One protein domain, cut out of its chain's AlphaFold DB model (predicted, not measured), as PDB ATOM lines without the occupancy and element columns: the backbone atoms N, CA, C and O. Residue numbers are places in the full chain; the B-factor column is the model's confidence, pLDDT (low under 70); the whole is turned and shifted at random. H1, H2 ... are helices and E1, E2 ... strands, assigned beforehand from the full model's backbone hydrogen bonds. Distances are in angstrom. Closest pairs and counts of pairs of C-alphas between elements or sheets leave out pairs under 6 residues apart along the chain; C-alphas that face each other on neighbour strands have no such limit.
ATOM      1  N   GLY A  74      47.527  17.202   5.589       56.88
ATOM      2  CA  GLY A  74      46.809  17.235   6.846       56.88
ATOM      3  C   GLY A  74      47.326  16.043   7.620       56.88
ATOM      4  O   GLY A  74      46.960  14.910   7.324       56.88
ATOM      5  N   GLY A  75      48.290  16.296   8.504       77.12
ATOM      6  CA  GLY A  75      48.780  15.282   9.409       77.12
ATOM      7  C   GLY A  75      47.610  14.780  10.239       77.12
ATOM      8  O   GLY A  75      46.655  15.525  10.497       77.12
ATOM      9  N   GLU A  76      47.700  13.516  10.631       90.06
ATOM     10  CA  GLU A  76      46.836  12.984  11.670       90.06
ATOM     11  C   GLU A  76      46.975  13.860  12.923       90.06
ATOM     12  O   GLU A  76      48.069  14.338  13.237       90.06
ATOM     13  N   CYS A  77      45.855  14.149  13.580       93.56
ATOM     14  CA  CYS A  77      45.816  15.056  14.720       93.56
ATOM     15  C   CYS A  77      45.111  14.413  15.907       93.56
ATOM     16  O   CYS A  77      44.138  13.682  15.751       93.56
ATOM     17  N   ASP A  78      45.602  14.713  17.103       93.81
ATOM     18  CA  ASP A  78      45.043  14.232  18.362       93.81
ATOM     19  C   ASP A  78      45.395  15.206  19.504       93.81
ATOM     20  O   ASP A  78      45.935  16.292  19.283       93.81
ATOM     21  N   ALA A  79      45.083  14.834  20.750       90.12
ATOM     22  CA  ALA A  79      45.378  15.659  21.923       90.12
ATOM     23  C   ALA A  79      46.886  15.893  22.161       90.12
ATOM     24  O   ALA A  79      47.263  16.889  22.779       90.12
ATOM     25  N   SER A  80      47.741  14.978  21.702       91.69
ATOM     26  CA  SER A  80      49.202  15.067  21.781       91.69
ATOM     27  C   SER A  80      49.820  15.824  20.602       91.69
ATOM     28  O   SER A  80      50.873  16.443  20.759       91.69
ATOM     29  N   THR A  81      49.137  15.837  19.456       92.44
ATOM     30  CA  THR A  81      49.556  16.509  18.222       92.44
ATOM     31  C   THR A  81      48.454  17.464  17.746       92.44
ATOM     32  O   THR A  81      47.705  17.142  16.817       92.44
ATOM     33  N   PRO A  82      48.310  18.643  18.386       93.38
ATOM     34  CA  PRO A  82      47.289  19.609  18.009       93.38
ATOM     35  C   PRO A  82      47.611  20.280  16.668       93.38
ATOM     36  O   PRO A  82      48.769  20.526  16.323       93.38
ATOM     37  N   CYS A  83      46.565  20.640  15.929       94.38
ATOM     38  CA  CYS A  83      46.684  21.435  14.713       94.38
ATOM     39  C   CYS A  83      47.085  22.878  15.054       94.38
ATOM     40  O   CYS A  83      46.449  23.508  15.894       94.38
ATOM     41  N   ALA A  84      48.129  23.404  14.406       92.62
ATOM     42  CA  ALA A  84      48.640  24.743  14.707       92.62
ATOM     43  C   ALA A  84      47.676  25.866  14.270       92.62
ATOM     44  O   ALA A  84      47.295  26.702  15.081       92.62
ATOM     45  N   GLU A  85      47.277  25.871  12.994       91.94
ATOM     46  CA  GLU A  85      46.423  26.910  12.377       91.94
ATOM     47  C   GLU A  85      45.156  26.321  11.730       91.94
ATOM     48  O   GLU A  85      44.442  26.987  10.987       91.94
ATOM     49  N   ALA A  86      44.885  25.046  11.997       95.12
ATOM     50  CA  ALA A  86      43.790  24.281  11.417       95.12
ATOM     51  C   ALA A  86      42.906  23.694  12.523       95.12
ATOM     52  O   ALA A  86      43.285  23.669  13.694       95.12
ATOM     53  N   THR A  87      41.734  23.187  12.152       96.25
ATOM     54  CA  THR A  87      40.839  22.491  13.080       96.25
ATOM     55  C   THR A  87      41.101  20.997  13.000       96.25
ATOM     56  O   THR A  87      41.079  20.426  11.911       96.25
ATOM     57  N   CYS A  88      41.348  20.353  14.140       97.44
ATOM     58  CA  CYS A  88      41.419  18.897  14.180       97.44
ATOM     59  C   CYS A  88      40.008  18.328  14.043       97.44
ATOM     60  O   CYS A  88      39.149  18.583  14.889       97.44
ATOM     61  N   VAL A  89      39.765  17.594  12.962       97.56
ATOM     62  CA  VAL A  89      38.465  16.990  12.671       97.56
ATOM     63  C   VAL A  89      38.605  15.484  12.736       97.56
ATOM     64  O   VAL A  89      39.350  14.898  11.954       97.56
ATOM     65  N   THR A  90      37.855  14.876  13.648       96.88
ATOM     66  CA  THR A  90      37.784  13.428  13.855       96.88
ATOM     67  C   THR A  90      36.485  12.892  13.266       96.88
ATOM     68  O   THR A  90      35.422  13.487  13.470       96.88
ATOM     69  N   LYS A  91      36.560  11.774  12.537       95.19
ATOM     70  CA  LYS A  91      35.371  11.036  12.087       95.19
ATOM     71  C   LYS A  91      34.515  10.610  13.284       95.19
ATOM     72  O   LYS A  91      35.013  10.454  14.395       95.19
ATOM     73  N   GLU A  92      33.220  10.405  13.065       90.75
ATOM     74  CA  GLU A  92      32.286  10.039  14.144       90.75
ATOM     75  C   GLU A  92      32.597   8.669  14.774       90.75
ATOM     76  O   GLU A  92      32.371   8.470  15.965       90.75
ATOM     77  N   ASP A  93      33.183   7.756  13.999       89.44
ATOM     78  CA  ASP A  93      33.654   6.446  14.459       89.44
ATOM     79  C   ASP A  93      34.988   6.501  15.233       89.44
ATOM     80  O   ASP A  93      35.411   5.498  15.809       89.44
ATOM     81  N   GLY A  94      35.659   7.658  15.253       94.56
ATOM     82  CA  GLY A  94      36.961   7.856  15.885       94.56
ATOM     83  C   GLY A  94      38.141   7.190  15.169       94.56
ATOM     84  O   GLY A  94      39.238   7.194  15.723       94.56
ATOM     85  N   THR A  95      37.960   6.619  13.973       94.12
ATOM     86  CA  THR A  95      39.012   5.834  13.293       94.12
ATOM     87  C   THR A  95      40.071   6.690  12.610       94.12
ATOM     88  O   THR A  95      41.169   6.207  12.339       94.12
ATOM     89  N   TRP A  96      39.754   7.951  12.323       94.12
ATOM     90  CA  TRP A  96      40.646   8.877  11.635       94.12
ATOM     91  C   TRP A  96      40.407  10.313  12.086       94.12
ATOM     92  O   TRP A  96      39.259  10.740  12.254       94.12
ATOM     93  N   SER A  97      41.493  11.072  12.212       96.69
ATOM     94  CA  SER A  97      41.461  12.512  12.458       96.69
ATOM     95  C   SER A  97      42.457  13.214  11.551       96.69
ATOM     96  O   SER A  97      43.547  12.699  11.339       96.69
ATOM     97  N   GLN A  98      42.133  14.402  11.044       96.38
ATOM     98  CA  GLN A  98      43.110  15.213  10.314       96.38
ATOM     99  C   GLN A  98      42.925  16.707  10.568       96.38
ATOM    100  O   GLN A  98      41.819  17.185  10.835       96.38
ATOM    101  N   CYS A  99      44.016  17.454  10.422       97.44
ATOM    102  CA  CYS A  99      43.969  18.910  10.431       97.44
ATOM    103  C   CYS A  99      43.312  19.450   9.156       97.44
ATOM    104  O   CYS A  99      43.833  19.261   8.057       97.44
ATOM    105  N   ILE A 100      42.190  20.153   9.314       95.75
ATOM    106  CA  ILE A 100      41.427  20.775   8.229       95.75
ATOM    107  C   ILE A 100      41.521  22.296   8.322       95.75
ATOM    108  O   ILE A 100      41.220  22.898   9.354       95.75
ATOM    109  N   ASP A 101      41.919  22.921   7.217       95.00
ATOM    110  CA  ASP A 101      41.833  24.368   7.038       95.00
ATOM    111  C   ASP A 101      40.358  24.763   6.835       95.00
ATOM    112  O   ASP A 101      39.759  24.467   5.801       95.00
ATOM    113  N   CYS A 102      39.774  25.401   7.854       95.62
ATOM    114  CA  CYS A 102      38.393  25.889   7.847       95.62
ATOM    115  C   CYS A 102      38.252  27.288   7.219       95.62
ATOM    116  O   CYS A 102      37.268  27.974   7.485       95.62
ATOM    117  N   SER A 103      39.223  27.769   6.442       94.12
ATOM    118  CA  SER A 103      39.056  29.015   5.694       94.12
ATOM    119  C   SER A 103      38.085  28.829   4.527       94.12
ATOM    120  O   SER A 103      38.108  27.815   3.828       94.12
ATOM    121  N   GLU A 104      37.263  29.846   4.256       86.56
ATOM    122  CA  GLU A 104      36.343  29.855   3.106       86.56
ATOM    123  C   GLU A 104      37.069  29.687   1.762       86.56
ATOM    124  O   GLU A 104      36.487  29.197   0.797       86.56
ATOM    125  N   ALA A 105      38.350  30.066   1.697       81.00
ATOM    126  CA  ALA A 105      39.167  29.944   0.498       81.00
ATOM    127  C   ALA A 105      39.635  28.505   0.236       81.00
ATOM    128  O   ALA A 105      39.675  28.099  -0.921       81.00
ATOM    129  N   SER A 106      39.990  27.740   1.273       86.69
ATOM    130  CA  SER A 106      40.550  26.387   1.124       86.69
ATOM    131  C   SER A 106      39.493  25.292   1.256       86.69
ATOM    132  O   SER A 106      39.555  24.278   0.556       86.69
ATOM    133  N   PHE A 107      38.519  25.481   2.148       91.31
ATOM    134  CA  PHE A 107      37.577  24.437   2.548       91.31
ATOM    135  C   PHE A 107      36.758  23.865   1.376       91.31
ATOM    136  O   PHE A 107      36.750  22.640   1.239       91.31
ATOM    137  N   PRO A 108      36.148  24.672   0.478       86.50
ATOM    138  CA  PRO A 108      35.346  24.140  -0.630       86.50
ATOM    139  C   PRO A 108      36.144  23.258  -1.601       86.50
ATOM    140  O   PRO A 108      35.612  22.288  -2.135       86.50
ATOM    141  N   TYR A 109      37.433  23.557  -1.798       83.12
ATOM    142  CA  TYR A 109      38.314  22.784  -2.681       83.12
ATOM    143  C   TYR A 109      38.879  21.540  -2.004       83.12
ATOM    144  O   TYR A 109      39.097  20.523  -2.648       83.12
ATOM    145  N   ALA A 110      39.160  21.590  -0.705       88.06
ATOM    146  CA  ALA A 110      39.672  20.417  -0.004       88.06
ATOM    147  C   ALA A 110      38.560  19.385   0.231       88.06
ATOM    148  O   ALA A 110      38.792  18.178   0.128       88.06
ATOM    149  N   CYS A 111      37.342  19.860   0.506       91.12
ATOM    150  CA  CYS A 111      36.251  19.009   0.951       91.12
ATOM    151  C   CYS A 111      35.730  18.038  -0.114       91.12
ATOM    152  O   CYS A 111      35.189  16.980   0.222       91.12
ATOM    153  N   GLU A 112      35.965  18.337  -1.394       85.94
ATOM    154  CA  GLU A 112      35.666  17.438  -2.509       85.94
ATOM    155  C   GLU A 112      36.566  16.191  -2.558       85.94
ATOM    156  O   GLU A 112      36.255  15.257  -3.294       85.94
ATOM    157  N   TYR A 113      37.676  16.144  -1.817       84.88
ATOM    158  CA  TYR A 113      38.581  14.984  -1.774       84.88
ATOM    159  C   TYR A 113      38.412  14.124  -0.522       84.88
ATOM    160  O   TYR A 113      39.076  13.099  -0.396       84.88
ATOM    161  N   TRP A 114      37.550  14.529   0.409       88.50
ATOM    162  CA  TRP A 114      37.265  13.753   1.613       88.50
ATOM    163  C   TRP A 114      36.141  12.752   1.360       88.50
ATOM    164  O   TRP A 114      35.211  13.043   0.600       88.50
ATOM    165  N   ASP A 115      36.208  11.607   2.037       85.44
ATOM    166  CA  ASP A 115      35.082  10.682   2.141       85.44
ATOM    167  C   ASP A 115      33.889  11.316   2.884       85.44
ATOM    168  O   ASP A 115      33.989  12.400   3.473       85.44
ATOM    169  N   ASN A 116      32.733  10.652   2.834       82.38
ATOM    170  CA  ASN A 116      31.488  11.191   3.381       82.38
ATOM    171  C   ASN A 116      31.548  11.425   4.897       82.38
ATOM    172  O   ASN A 116      30.983  12.411   5.375       82.38
ATOM    173  N   ASP A 117      32.227  10.560   5.649       86.56
ATOM    174  CA  ASP A 117      32.295  10.657   7.109       86.56
ATOM    175  C   ASP A 117      33.161  11.827   7.542       86.56
ATOM    176  O   ASP A 117      32.731  12.677   8.328       86.56
ATOM    177  N   LEU A 118      34.356  11.927   6.964       93.44
ATOM    178  CA  LEU A 118      35.261  13.030   7.238       93.44
ATOM    179  C   LEU A 118      34.668  14.362   6.773       93.44
ATOM    180  O   LEU A 118      34.770  15.360   7.483       93.44
ATOM    181  N   ARG A 119      33.987  14.388   5.621       92.75
ATOM    182  CA  ARG A 119      33.304  15.589   5.124       92.75
ATOM    183  C   ARG A 119      32.190  16.044   6.061       92.75
ATOM    184  O   ARG A 119      32.120  17.233   6.367       92.75
ATOM    185  N   ARG A 120      31.339  15.131   6.544       89.62
ATOM    186  CA  ARG A 120      30.282  15.454   7.521       89.62
ATOM    187  C   ARG A 120      30.869  16.022   8.810       89.62
ATOM    188  O   ARG A 120      30.398  17.056   9.289       89.62
ATOM    189  N   ALA A 121      31.914  15.385   9.335       95.25
ATOM    190  CA  ALA A 121      32.621  15.868  10.515       95.25
ATOM    191  C   ALA A 121      33.228  17.264  10.278       95.25
ATOM    192  O   ALA A 121      33.095  18.143  11.127       95.25
ATOM    193  N   ALA A 122      33.811  17.499   9.102       95.69
ATOM    194  CA  ALA A 122      34.440  18.766   8.740       95.69
ATOM    195  C   ALA A 122      33.431  19.909   8.599       95.69
ATOM    196  O   ALA A 122      33.660  20.987   9.136       95.69
ATOM    197  N   VAL A 123      32.289  19.676   7.946       94.25
ATOM    198  CA  VAL A 123      31.198  20.666   7.847       94.25
ATOM    199  C   VAL A 123      30.692  21.044   9.237       94.25
ATOM    200  O   VAL A 123      30.515  22.223   9.537       94.25
ATOM    201  N   LYS A 124      30.512  20.052  10.117       95.75
ATOM    202  CA  LYS A 124      30.085  20.280  11.502       95.75
ATOM    203  C   LYS A 124      31.120  21.070  12.306       95.75
ATOM    204  O   LYS A 124      30.734  21.944  13.076       95.75
ATOM    205  N   ALA A 125      32.406  20.762  12.144       96.75
ATOM    206  CA  ALA A 125      33.489  21.405  12.884       96.75
ATOM    207  C   ALA A 125      33.797  22.825  12.381       96.75
ATOM    208  O   ALA A 125      33.997  23.727  13.188       96.75
ATOM    209  N   CYS A 126      33.809  23.032  11.062       96.19
ATOM    210  CA  CYS A 126      34.149  24.312  10.443       96.19
ATOM    211  C   CYS A 126      32.948  25.258  10.291       96.19
ATOM    212  O   CYS A 126      33.144  26.448  10.071       96.19
ATOM    213  N   GLY A 127      31.709  24.754  10.347       95.75
ATOM    214  CA  GLY A 127      30.502  25.556  10.103       95.75
ATOM    215  C   GLY A 127      30.371  26.066   8.663       95.75
ATOM    216  O   GLY A 127      29.512  26.901   8.386       95.75
ATOM    217  N   LEU A 128      31.211  25.572   7.752       92.94
ATOM    218  CA  LEU A 128      31.198  25.919   6.339       92.94
ATOM    219  C   LEU A 128      30.495  24.824   5.542       92.94
ATOM    220  O   LEU A 128      30.740  23.635   5.781       92.94
ATOM    221  N   PRO A 129      29.637  25.187   4.578       91.50
ATOM    222  CA  PRO A 129      29.062  24.200   3.695       91.50
ATOM    223  C   PRO A 129      30.167  23.650   2.794       91.50
ATOM    224  O   PRO A 129      30.906  24.389   2.148       91.50
ATOM    225  N   CYS A 130      30.261  22.328   2.718       87.69
ATOM    226  CA  CYS A 130      30.906  21.697   1.582       87.69
ATOM    227  C   CYS A 130      29.827  21.562   0.511       87.69
ATOM    228  O   CYS A 130      29.189  20.512   0.401       87.69
ATOM    229  N   GLU A 131      29.564  22.653  -0.215       76.62
ATOM    230  CA  GLU A 131      28.796  22.611  -1.463       76.62
ATOM    231  C   GLU A 131      29.642  21.860  -2.485       76.62
ATOM    232  O   GLU A 131      30.286  22.440  -3.356       76.62
ATOM    233  N   ALA A 132      29.755  20.550  -2.304       51.78
ATOM    234  CA  ALA A 132      30.481  19.727  -3.231       51.78
ATOM    235  C   ALA A 132      29.857  19.949  -4.618       51.78
ATOM    236  O   ALA A 132      28.633  19.885  -4.783       51.78
ATOM    237  N   ALA A 133      30.716  20.106  -5.629       49.31
ATOM    238  CA  ALA A 133      30.449  19.489  -6.921       49.31
ATOM    239  C   ALA A 133      29.748  18.135  -6.672       49.31
ATOM    240  O   ALA A 133      30.121  17.467  -5.698       49.31
ATOM    241  N   PRO A 134      28.714  17.779  -7.465       45.88
ATOM    242  CA  PRO A 134      27.786  16.682  -7.182       45.88
ATOM    243  C   PRO A 134      28.536  15.518  -6.542       45.88
ATOM    244  O   PRO A 134      29.598  15.176  -7.069       45.88
ATOM    245  N   PRO A 135      28.055  15.005  -5.387       44.44
ATOM    246  CA  PRO A 135      28.817  14.134  -4.496       44.44
ATOM    247  C   PRO A 135      29.656  13.193  -5.338       44.44
ATOM    248  O   PRO A 135      29.073  12.471  -6.140       44.44
ATOM    249  N   LYS A 136      30.995  13.273  -5.240       45.50
ATOM    250  CA  LYS A 136      31.871  12.371  -5.995       45.50
ATOM    251  C   LYS A 136      31.376  10.954  -5.727       45.50
ATOM    252  O   LYS A 136      31.533  10.436  -4.626       45.50
TER     253      LYS A 136
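This is residues 74 to 136 of the 281 residues of the protein "Hypothetical protein" of Pyrodinium bahamense (UniProt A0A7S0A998). Little regular structure is present: a small two-stranded hairpin, E1 and E2, sits between a loop of residues 74 to 86 and helix H2, which packs mainly on E1; short H1 lies near H2. The printed part has 63 residues, 24 in named elements, in the order E1, E2, H1, H2. The sheet, E1 - E2, is antiparallel; the class is mixed. The whole is compact, radius of gyration of the C-alphas 11.0 A, spanning 36 by 25 by 17 A.

E1, residues 87 to 90, and E2, residues 97 to 100, form an antiparallel hairpin at 151 degrees, with N 87 and O 100 2.9 A apart, within hydrogen-bond range. The closest C-alphas of E1 and H2, residues 116 to 126, are those of Val 89 and Ala 122, 5.9 A apart. H1, residues 107 to 111, is close to H2 but not clearly touching: the closest C-alphas, Cys 111 and Arg 119, are 6.1 A apart. E1 and H1 are apart. In H1 and H2 every O i to N i+4 pair is within hydrogen-bond range.

E1 begins at C-alpha 87 (40.839, 22.491, 13.080) and E2 spans 9.3 A. H2, 15.1 A long, ends at C-alpha 126 (34.149, 24.312, 10.443).

The farthest C-alphas, Ser 80 and Pro 134, are 36.1 A apart. The printed part has no cut and no long link; pLDDT is under 70 at residue 74 and residues 132 to 136.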